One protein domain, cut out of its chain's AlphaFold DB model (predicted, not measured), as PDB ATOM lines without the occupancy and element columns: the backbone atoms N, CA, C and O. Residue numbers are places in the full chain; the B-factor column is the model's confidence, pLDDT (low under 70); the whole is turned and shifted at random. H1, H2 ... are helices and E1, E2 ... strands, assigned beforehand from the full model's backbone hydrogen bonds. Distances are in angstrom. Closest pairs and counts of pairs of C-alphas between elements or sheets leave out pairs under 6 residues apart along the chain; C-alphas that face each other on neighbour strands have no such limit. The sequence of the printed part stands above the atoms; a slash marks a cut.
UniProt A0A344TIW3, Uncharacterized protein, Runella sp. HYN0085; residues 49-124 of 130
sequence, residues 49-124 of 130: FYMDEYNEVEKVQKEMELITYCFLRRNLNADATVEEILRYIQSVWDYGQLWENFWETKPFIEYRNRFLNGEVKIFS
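This is residues 49 to 124 of the 130 residues of an uncharacterized protein of Runella sp. HYN0085 (UniProt A0A344TIW3). H1, H3, H4 and the short strand E1 make a loose ring round the short helix H2, which sits in the middle, and the two ends of the printed part come together where the ring closes. The ring is formed with few contacts, H1 with H3 and H2 with H4 being the pairs that touch, and residues 93 to 101, of which 93 and 94 belong to H3, stick out at its corner between H3 and H4. The printed part has 76 residues, with four named helices and one named strand in the order H1, H2, H3, H4, E1, and its class is mostly helix. It is compact, with a radius of gyration of the C-alphas of 12.2 A, and rounded, spanning 30 by 28 by 23 A.

H1, residues 51 to 60, is close to but not clearly touching H2, residues 66 to 73; their lines are about perpendicular at 90 degrees, and the closest C-alphas, of Tyr 54 and Leu 66, are 7.2 A apart. H3, residues 82 to 94, touches H1 with residues 82 to 86 alone, the closest C-alphas being those of Val 57 and Val 82, 6.5 A apart. H1 and H3 run the same way at a steep tilt of 54 degrees. H2 and H3 are close but not clearly touching, about perpendicular at 85 degrees, with the C-alphas of Arg 73 and Ile 85 closest at 6.7 A. H4, residues 106 to 116, touches H2, the closest C-alphas being those of Ile 67 and Arg 112 at 7.1 A; they run opposite ways at a steep tilt of 50 degrees. H4 is apart from H1 and from H3. E1, residues 121 to 123, pairs with no named strand, but its residues 122 to 123 pair with residues 49 to 50, parallel. H4 and E1 are only just apart, at 8.3 A. In H2, H3 and H4 every O i to N i+4 pair is within hydrogen-bond range; in H1 it is 5 of 6.

H1 begins at C-alpha 51 (68.417, 16.718, -95.254) and is 14.7 A long. H2 is 10.2 A long, and H3, the longest helix with 13 residues, is 18.1 A. H4 is 15.4 A long and begins at C-alpha 106 (63.949, 40.535, -86.875). E1 is 6.5 A long and ends at C-alpha 123 (71.564, 15.862, -90.030).

The C-alphas of Gln 97 and Ser 124 are the two farthest apart, at 33.6 A, while those of Phe 49 and Ser 124 are 8.6 A apart. The printed part has no cut. The link from H3 to H4 is long, with 11 residues. The mean pLDDT of the printed part is 89.2, and residues 96 to 100 are under 70.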
ATOM      1  N   PHE A  49      67.030  19.454 -87.841       93.06
ATOM      2  CA  PHE A  49      66.541  19.315 -89.207       93.06
ATOM      3  C   PHE A  49      67.230  18.148 -89.896       93.06
ATOM      4  O   PHE A  49      68.346  17.771 -89.524       93.06
ATOM      5  N   TYR A  50      66.582  17.602 -90.917       93.44
ATOM      6  CA  TYR A  50      67.121  16.483 -91.675       93.44
ATOM      7  C   TYR A  50      67.129  16.786 -93.171       93.44
ATOM      8  O   TYR A  50      66.174  17.339 -93.714       93.44
ATOM      9  N   MET A  51      68.229  16.439 -93.834       94.69
ATOM     10  CA  MET A  51      68.417  16.718 -95.254       94.69
ATOM     11  C   MET A  51      67.500  15.857 -96.131       94.69
ATOM     12  O   MET A  51      67.033  16.325 -97.160       94.69
ATOM     13  N   ASP A  52      67.212  14.617 -95.732       94.12
ATOM     14  CA  ASP A  52      66.244  13.760 -96.426       94.12
ATOM     15  C   ASP A  52      64.827  14.351 -96.408       94.12
ATOM     16  O   ASP A  52      64.185  14.418 -97.450       94.12
ATOM     17  N   GLU A  53      64.380  14.850 -95.258       94.44
ATOM     18  CA  GLU A  53      63.108  15.560 -95.099       94.44
ATOM     19  C   GLU A  53      63.043  16.812 -95.994       94.44
ATOM     20  O   GLU A  53      62.070  16.985 -96.728       94.44
ATOM     21  N   TYR A  54      64.097  17.640 -95.991       95.38
ATOM     22  CA  TYR A  54      64.201  18.796 -96.888       95.38
ATOM     23  C   TYR A  54      64.108  18.384 -98.361       95.38
ATOM     24  O   TYR A  54      63.337  18.976 -99.109       95.38
ATOM     25  N   ASN A  55      64.833  17.339 -98.770       94.56
ATOM     26  CA  ASN A  55      64.821  16.866-100.152       94.56
ATOM     27  C   ASN A  55      63.421  16.401-100.592       94.56
ATOM     28  O   ASN A  55      63.053  16.588-101.748       94.56
ATOM     29  N   GLU A  56      62.627  15.786 -99.707       94.81
ATOM     30  CA  GLU A  56      61.241  15.417-100.035       94.81
ATOM     31  C   GLU A  56      60.340  16.650-100.192       94.81
ATOM     32  O   GLU A  56      59.515  16.700-101.105       94.81
ATOM     33  N   VAL A  57      60.527  17.666 -99.348       94.44
ATOM     34  CA  VAL A  57      59.798  18.936 -99.454       94.44
ATOM     35  C   VAL A  57      60.179  19.687-100.734       94.44
ATOM     36  O   VAL A  57      59.290  20.143-101.450       94.44
ATOM     37  N   GLU A  58      61.467  19.757-101.069       94.56
ATOM     38  CA  GLU A  58      62.003  20.442-102.256       94.56
ATOM     39  C   GLU A  58      61.475  19.841-103.573       94.56
ATOM     40  O   GLU A  58      61.241  20.567-104.543       94.56
ATOM     41  N   LYS A  59      61.206  18.527-103.615       93.94
ATOM     42  CA  LYS A  59      60.576  17.879-104.784       93.94
ATOM     43  C   LYS A  59      59.198  18.457-105.107       93.94
ATOM     44  O   LYS A  59      58.804  18.455-106.275       93.94
ATOM     45  N   VAL A  60      58.464  18.901-104.085       91.88
ATOM     46  CA  VAL A  60      57.110  19.449-104.218       91.88
ATOM     47  C   VAL A  60      57.161  20.971-104.321       91.88
ATOM     48  O   VAL A  60      56.664  21.532-105.296       91.88
ATOM     49  N   GLN A  61      57.803  21.631-103.355       86.56
ATOM     50  CA  GLN A  61      57.968  23.079-103.308       86.56
ATOM     51  C   GLN A  61      59.335  23.469-103.869       86.56
ATOM     52  O   GLN A  61      60.311  23.662-103.138       86.56
ATOM     53  N   LYS A  62      59.396  23.571-105.196       83.75
ATOM     54  CA  LYS A  62      60.618  23.944-105.913       83.75
ATOM     55  C   LYS A  62      61.091  25.337-105.488       83.75
ATOM     56  O   LYS A  62      60.280  26.191-105.149       83.75
ATOM     57  N   GLU A  63      62.405  25.549-105.548       85.12
ATOM     58  CA  GLU A  63      63.067  26.844-105.293       85.12
ATOM     59  C   GLU A  63      63.034  27.327-103.831       85.12
ATOM     60  O   GLU A  63      63.478  28.436-103.535       85.12
ATOM     61  N   MET A  64      62.566  26.507-102.884       89.94
ATOM     62  CA  MET A  64      62.686  26.838-101.467       89.94
ATOM     63  C   MET A  64      64.132  26.678-100.994       89.94
ATOM     64  O   MET A  64      64.657  25.574-100.970       89.94
ATOM     65  N   GLU A  65      64.753  27.757-100.522       92.81
ATOM     66  CA  GLU A  65      66.069  27.661 -99.887       92.81
ATOM     67  C   GLU A  65      66.013  26.881 -98.559       92.81
ATOM     68  O   GLU A  65      65.104  27.066 -97.744       92.81
ATOM     69  N   LEU A  66      67.049  26.084 -98.278       94.62
ATOM     70  CA  LEU A  66      67.188  25.304 -97.038       94.62
ATOM     71  C   LEU A  66      67.028  26.144 -95.759       94.62
ATOM     72  O   LEU A  66      66.424  25.702 -94.784       94.62
ATOM     73  N   ILE A  67      67.540  27.374 -95.750       94.69
ATOM     74  CA  ILE A  67      67.427  28.274 -94.594       94.69
ATOM     75  C   ILE A  67      65.971  28.649 -94.293       94.69
ATOM     76  O   ILE A  67      65.554  28.680 -93.134       94.69
ATOM     77  N   THR A  68      65.194  28.879 -95.346       93.12
ATOM     78  CA  THR A  68      63.769  29.211 -95.314       93.12
ATOM     79  C   THR A  68      62.966  28.024 -94.834       93.12
ATOM     80  O   THR A  68      62.149  28.155 -93.921       93.12
ATOM     81  N   TYR A  69      63.266  26.856 -95.401       94.50
ATOM     82  CA  TYR A  69      62.715  25.589 -94.965       94.50
ATOM     83  C   TYR A  69      62.898  25.401 -93.457       94.50
ATOM     84  O   TYR A  69      61.915  25.270 -92.730       94.50
ATOM     85  N   CYS A  70      64.139  25.460 -92.962       94.56
ATOM     86  CA  CYS A  70      64.424  25.245 -91.548       94.56
ATOM     87  C   CYS A  70      63.751  26.305 -90.661       94.56
ATOM     88  O   CYS A  70      63.201  25.977 -89.608       94.56
ATOM     89  N   PHE A  71      63.738  27.572 -91.093       93.50
ATOM     90  CA  PHE A  71      63.061  28.630 -90.348       93.50
ATOM     91  C   PHE A  71      61.568  28.348 -90.173       93.50
ATOM     92  O   PHE A  71      61.024  28.585 -89.098       93.50
ATOM     93  N   LEU A  72      60.884  27.889 -91.220       91.94
ATOM     94  CA  LEU A  72      59.452  27.610 -91.162       91.94
ATOM     95  C   LEU A  72      59.182  26.309 -90.404       91.94
ATOM     96  O   LEU A  72      58.337  26.279 -89.508       91.94
ATOM     97  N   ARG A  73      59.960  25.262 -90.695       92.19
ATOM     98  CA  ARG A  73      59.867  23.931 -90.084       92.19
ATOM     99  C   ARG A  73      59.993  23.958 -88.561       92.19
ATOM    100  O   ARG A  73      59.354  23.139 -87.903       92.19
ATOM    101  N   ARG A  74      60.759  24.894 -87.989       91.75
ATOM    102  CA  ARG A  74      60.932  25.024 -86.527       91.75
ATOM    103  C   ARG A  74      59.639  25.346 -85.767       91.75
ATOM    104  O   ARG A  74      59.617  25.205 -84.551       91.75
ATOM    105  N   ASN A  75      58.607  25.831 -86.468       89.38
ATOM    106  CA  ASN A  75      57.298  26.155 -85.890       89.38
ATOM    107  C   ASN A  75      56.348  24.944 -85.860       89.38
ATOM    108  O   ASN A  75      55.184  25.094 -85.497       89.38
ATOM    109  N   LEU A  76      56.817  23.769 -86.288       89.12
ATOM    110  CA  LEU A  76      56.060  22.522 -86.300       89.12
ATOM    111  C   LEU A  76      56.664  21.514 -85.323       89.12
ATOM    112  O   LEU A  76      57.860  21.555 -85.027       89.12
ATOM    113  N   ASN A  77      55.836  20.564 -84.890       86.75
ATOM    114  CA  ASN A  77      56.243  19.491 -83.986       86.75
ATOM    115  C   ASN A  77      57.378  18.627 -84.557       86.75
ATOM    116  O   ASN A  77      57.591  18.531 -85.769       86.75
ATOM    117  N   ALA A  78      58.086  17.936 -83.664       84.06
ATOM    118  CA  ALA A  78      59.214  17.086 -84.026       84.06
ATOM    119  C   ALA A  78      58.887  15.909 -84.934       84.06
ATOM    120  O   ALA A  78      59.688  15.533 -85.792       84.06
ATOM    121  N   ASP A  79      57.694  15.379 -84.762       86.12
ATOM    122  CA  ASP A  79      57.131  14.258 -85.486       86.12
ATOM    123  C   ASP A  79      56.351  14.674 -86.738       86.12
ATOM    124  O   ASP A  79      55.855  13.791 -87.435       86.12
ATOM    125  N   ALA A  80      56.300  15.973 -87.074       89.81
ATOM    126  CA  ALA A  80      55.585  16.455 -88.252       89.81
ATOM    127  C   ALA A  80      55.994  15.681 -89.518       89.81
ATOM    128  O   ALA A  80      57.185  15.449 -89.794       89.81
ATOM    129  N   THR A  81      54.973  15.268 -90.260       92.69
ATOM    130  CA  THR A  81      55.071  14.586 -91.553       92.69
ATOM    131  C   THR A  81      55.401  15.574 -92.670       92.69
ATOM    132  O   THR A  81      55.156  16.777 -92.546       92.69
ATOM    133  N   VAL A  82      55.920  15.078 -93.797       92.56
ATOM    134  CA  VAL A  82      56.194  15.909 -94.984       92.56
ATOM    135  C   VAL A  82      54.914  16.609 -95.457       92.56
ATOM    136  O   VAL A  82      54.939  17.791 -95.793       92.56
ATOM    137  N   GLU A  83      53.767  15.932 -95.401       93.88
ATOM    138  CA  GLU A  83      52.469  16.481 -95.787       93.88
ATOM    139  C   GLU A  83      51.993  17.616 -94.871       93.88
ATOM    140  O   GLU A  83      51.336  18.552 -95.334       93.88
ATOM    141  N   GLU A  84      52.264  17.537 -93.568       93.62
ATOM    142  CA  GLU A  84      51.952  18.613 -92.618       93.62
ATOM    143  C   GLU A  84      52.876  19.811 -92.818       93.62
ATOM    144  O   GLU A  84      52.415  20.953 -92.801       93.62
ATOM    145  N   ILE A  85      54.158  19.549 -93.078       94.25
ATOM    146  CA  ILE A  85      55.152  20.580 -93.372       94.25
ATOM    147  C   ILE A  85      54.766  21.346 -94.639       94.25
ATOM    148  O   ILE A  85      54.707  22.575 -94.613       94.25
ATOM    149  N   LEU A  86      54.425  20.638 -95.718       94.50
ATOM    150  CA  LEU A  86      53.974  21.241 -96.973       94.50
ATOM    151  C   LEU A  86      52.686  22.048 -96.796       94.50
ATOM    152  O   LEU A  86      52.592  23.159 -97.310       94.50
ATOM    153  N   ARG A  87      51.709  21.537 -96.035       93.81
ATOM    154  CA  ARG A  87      50.470  22.275 -95.732       93.81
ATOM    155  C   ARG A  87      50.742  23.566 -94.966       93.81
ATOM    156  O   ARG A  87      50.151  24.597 -95.282       93.81
ATOM    157  N   TYR A  88      51.632  23.519 -93.980       92.19
ATOM    158  CA  TYR A  88      52.023  24.701 -93.222       92.19
ATOM    159  C   TYR A  88      52.733  25.726 -94.107       92.19
ATOM    160  O   TYR A  88      52.326  26.885 -94.144       92.19
ATOM    161  N   ILE A  89      53.738  25.285 -94.865       90.94
ATOM    162  CA  ILE A  89      54.446  26.088 -95.864       90.94
ATOM    163  C   ILE A  89      53.437  26.759 -96.800       90.94
ATOM    164  O   ILE A  89      53.383  27.981 -96.842       90.94
ATOM    165  N   GLN A  90      52.550  26.001 -97.445       90.06
ATOM    166  CA  GLN A  90      51.553  26.566 -98.354       90.06
ATOM    167  C   GLN A  90      50.682  27.624 -97.665       90.06
ATOM    168  O   GLN A  90      50.484  28.701 -98.216       90.06
ATOM    169  N   SER A  91      50.241  27.372 -96.428       89.38
ATOM    170  CA  SER A  91      49.447  28.349 -95.677       89.38
ATOM    171  C   SER A  91      50.193  29.664 -95.430       89.38
ATOM    172  O   SER A  91      49.585  30.729 -95.473       89.38
ATOM    173  N   VAL A  92      51.513  29.620 -95.215       86.25
ATOM    174  CA  VAL A  92      52.337  30.825 -95.044       86.25
ATOM    175  C   VAL A  92      52.438  31.607 -96.357       86.25
ATOM    176  O   VAL A  92      52.364  32.835 -96.334       86.25
ATOM    177  N   TRP A  93      52.555  30.912 -97.492       82.25
ATOM    178  CA  TRP A  93      52.568  31.530 -98.823       82.25
ATOM    179  C   TRP A  93      51.210  32.139 -99.201       82.25
ATOM    180  O   TRP A  93      51.160  33.267 -99.690       82.25
ATOM    181  N   ASP A  94      50.109  31.439 -98.924       82.38
ATOM    182  CA  ASP A  94      48.746  31.892 -99.244       82.38
ATOM    183  C   ASP A  94      48.344  33.151 -98.460       82.38
ATOM    184  O   ASP A  94      47.482  33.918 -98.892       82.38
ATOM    185  N   TYR A  95      49.009  33.419 -97.333       77.56
ATOM    186  CA  TYR A  95      48.817  34.628 -96.533       77.56
ATOM    187  C   TYR A  95      49.454  35.900 -97.132       77.56
ATOM    188  O   TYR A  95      49.599  36.883 -96.407       77.56
ATOM    189  N   GLY A  96      49.808  35.893 -98.427       59.06
ATOM    190  CA  GLY A  96      49.745  36.982 -99.427       59.06
ATOM    191  C   GLY A  96      50.501  38.304 -99.207       59.06
ATOM    192  O   GLY A  96      50.912  38.930-100.174       59.06
ATOM    193  N   GLN A  97      50.706  38.747 -97.969       58.09
ATOM    194  CA  GLN A  97      51.384  39.994 -97.595       58.09
ATOM    195  C   GLN A  97      52.569  39.775 -96.650       58.09
ATOM    196  O   GLN A  97      53.436  40.638 -96.542       58.09
ATOM    197  N   LEU A  98      52.636  38.630 -95.962       59.03
ATOM    198  CA  LEU A  98      53.761  38.337 -95.071       59.03
ATOM    199  C   LEU A  98      55.037  37.994 -95.844       59.03
ATOM    200  O   LEU A  98      56.123  38.287 -95.357       59.03
ATOM    201  N   TRP A  99      54.912  37.419 -97.043       65.62
ATOM    202  CA  TRP A  99      56.042  36.899 -97.815       65.62
ATOM    203  C   TRP A  99      56.994  37.982 -98.335       65.62
ATOM    204  O   TRP A  99      58.209  37.802 -98.274       65.62
ATOM    205  N   GLU A 100      56.472  39.127 -98.787       69.38
ATOM    206  CA  GLU A 100      57.290  40.168 -99.431       69.38
ATOM    207  C   GLU A 100      58.341  40.772 -98.488       69.38
ATOM    208  O   GLU A 100      59.437  41.100 -98.929       69.38
ATOM    209  N   ASN A 101      58.060  40.825 -97.181       80.06
ATOM    210  CA  ASN A 101      58.960  41.418 -96.180       80.06
ATOM    211  C   ASN A 101      59.445  40.410 -95.132       80.06
ATOM    212  O   ASN A 101      60.070  40.777 -94.135       80.06
ATOM    213  N   PHE A 102      59.145  39.126 -95.328       83.44
ATOM    214  CA  PHE A 102      59.447  38.075 -94.365       83.44
ATOM    215  C   PHE A 102      60.948  38.020 -94.011       83.44
ATOM    216  O   PHE A 102      61.322  37.910 -92.837       83.44
ATOM    217  N   TRP A 103      61.802  38.192 -95.022       85.56
ATOM    218  CA  TRP A 103      63.267  38.183 -94.927       85.56
ATOM    219  C   TRP A 103      63.846  39.332 -94.098       85.56
ATOM    220  O   TRP A 103      64.973  39.246 -93.612       85.56
ATOM    221  N   GLU A 104      63.077  40.406 -93.935       88.81
ATOM    222  CA  GLU A 104      63.469  41.605 -93.193       88.81
ATOM    223  C   GLU A 104      62.997  41.560 -91.738       88.81
ATOM    224  O   GLU A 104      63.348  42.414 -90.919       88.81
ATOM    225  N   THR A 105      62.204  40.550 -91.376       89.75
ATOM    226  CA  THR A 105      61.729  40.414 -90.006       89.75
ATOM    227  C   THR A 105      62.899  40.105 -89.072       89.75
ATOM    228  O   THR A 105      63.738  39.241 -89.340       89.75
ATOM    229  N   LYS A 106      62.938  40.780 -87.917       91.06
ATOM    230  CA  LYS A 106      63.949  40.535 -86.875       91.06
ATOM    231  C   LYS A 106      64.108  39.040 -86.528       91.06
ATOM    232  O   LYS A 106      65.252  38.593 -86.468       91.06
ATOM    233  N   PRO A 107      63.028  38.242 -86.371       91.25
ATOM    234  CA  PRO A 107      63.155  36.808 -86.127       91.25
ATOM    235  C   PRO A 107      63.896  36.057 -87.233       91.25
ATOM    236  O   PRO A 107      64.682  35.161 -86.923       91.25
ATOM    237  N   PHE A 108      63.648  36.388 -88.505       92.31
ATOM    238  CA  PHE A 108      64.340  35.750 -89.622       92.31
ATOM    239  C   PHE A 108      65.805  36.174 -89.692       92.31
ATOM    240  O   PHE A 108      66.668  35.317 -89.839       92.31
ATOM    241  N   ILE A 109      66.109  37.460 -89.503       93.81
ATOM    242  CA  ILE A 109      67.488  37.971 -89.495       93.81
ATOM    243  C   ILE A 109      68.319  37.302 -88.391       93.81
ATOM    244  O   ILE A 109      69.422  36.819 -88.648       93.81
ATOM    245  N   GLU A 110      67.788  37.232 -87.167       94.25
ATOM    246  CA  GLU A 110      68.463  36.568 -86.046       94.25
ATOM    247  C   GLU A 110      68.697  35.085 -86.340       94.25
ATOM    248  O   GLU A 110      69.800  34.578 -86.139       94.25
ATOM    249  N   TYR A 111      67.688  34.396 -86.876       93.94
ATOM    250  CA  TYR A 111      67.826  32.998 -87.266       93.94
ATOM    251  C   TYR A 111      68.849  32.801 -88.386       93.94
ATOM    252  O   TYR A 111      69.675  31.895 -88.312       93.94
ATOM    253  N   ARG A 112      68.838  33.668 -89.400       94.94
ATOM    254  CA  ARG A 112      69.760  33.611 -90.531       94.94
ATOM    255  C   ARG A 112      71.205  33.723 -90.075       94.94
ATOM    256  O   ARG A 112      72.036  32.939 -90.520       94.94
ATOM    257  N   ASN A 113      71.500  34.645 -89.164       95.25
ATOM    258  CA  ASN A 113      72.845  34.793 -88.615       95.25
ATOM    259  C   ASN A 113      73.298  33.516 -87.899       95.25
ATOM    260  O   ASN A 113      74.396  33.030 -88.146       95.25
ATOM    261  N   ARG A 114      72.427  32.921 -87.079       94.56
ATOM    262  CA  ARG A 114      72.712  31.658 -86.383       94.56
ATOM    263  C   ARG A 114      72.928  30.495 -87.351       94.56
ATOM    264  O   ARG A 114      73.859  29.711 -87.178       94.56
ATOM    265  N   PHE A 115      72.103  30.405 -88.393       94.44
ATOM    266  CA  PHE A 115      72.234  29.404 -89.450       94.44
ATOM    267  C   PHE A 115      73.585  29.526 -90.167       94.44
ATOM    268  O   PHE A 115      74.311  28.545 -90.283       94.44
ATOM    269  N   LEU A 116      73.957  30.741 -90.586       93.44
ATOM    270  CA  LEU A 116      75.227  31.008 -91.269       93.44
ATOM    271  C   LEU A 116      76.449  30.802 -90.360       93.44
ATOM    272  O   LEU A 116      77.509  30.424 -90.848       93.44
ATOM    273  N   ASN A 117      76.293  30.987 -89.048       95.38
ATOM    274  CA  ASN A 117      77.325  30.696 -88.052       95.38
ATOM    275  C   ASN A 117      77.446  29.196 -87.710       95.38
ATOM    276  O   ASN A 117      78.281  28.829 -86.884       95.38
ATOM    277  N   GLY A 118      76.624  28.323 -88.306       91.25
ATOM    278  CA  GLY A 118      76.648  26.880 -88.043       91.25
ATOM    279  C   GLY A 118      76.047  26.472 -86.692       91.25
ATOM    280  O   GLY A 118      76.280  25.358 -86.226       91.25
ATOM    281  N   GLU A 119      75.273  27.351 -86.049       91.81
ATOM    282  CA  GLU A 119      74.591  27.041 -84.784       91.81
ATOM    283  C   GLU A 119      73.366  26.138 -84.991       91.81
ATOM    284  O   GLU A 119      72.928  25.457 -84.064       91.81
ATOM    285  N   VAL A 120      72.820  26.120 -86.210       91.44
ATOM    286  CA  VAL A 120      71.687  25.277 -86.598       91.44
ATOM    287  C   VAL A 120      72.196  23.927 -87.096       91.44
ATOM    288  O   VAL A 120      72.979  23.860 -88.043       91.44
ATOM    289  N   LYS A 121      71.735  22.836 -86.475       91.00
ATOM    290  CA  LYS A 121      72.170  21.479 -86.823       91.00
ATOM    291  C   LYS A 121      71.246  20.845 -87.854       91.00
ATOM    292  O   LYS A 121      70.044  20.703 -87.631       91.00
ATOM    293  N   ILE A 122      71.849  20.401 -88.952       92.44
ATOM    294  CA  ILE A 122      71.181  19.656 -90.019       92.44
ATOM    295  C   ILE A 122      71.866  18.299 -90.132       92.44
ATOM    296  O   ILE A 122      73.073  18.211 -90.352       92.44
ATOM    297  N   PHE A 123      71.097  17.237 -89.941       91.94
ATOM    298  CA  PHE A 123      71.564  15.862 -90.030       91.94
ATOM    299  C   PHE A 123      71.228  15.280 -91.401       91.94
ATOM    300  O   PHE A 123      70.343  15.762 -92.101       91.94
ATOM    301  N   SER A 124      71.920  14.218 -91.804       89.19
ATOM    302  CA  SER A 124      71.685  13.601 -93.112       89.19
ATOM    303  C   SER A 124      70.341  12.876 -93.202       89.19
ATOM    304  O   SER A 124      69.708  12.930 -94.253       89.19
TER     305      SER A 124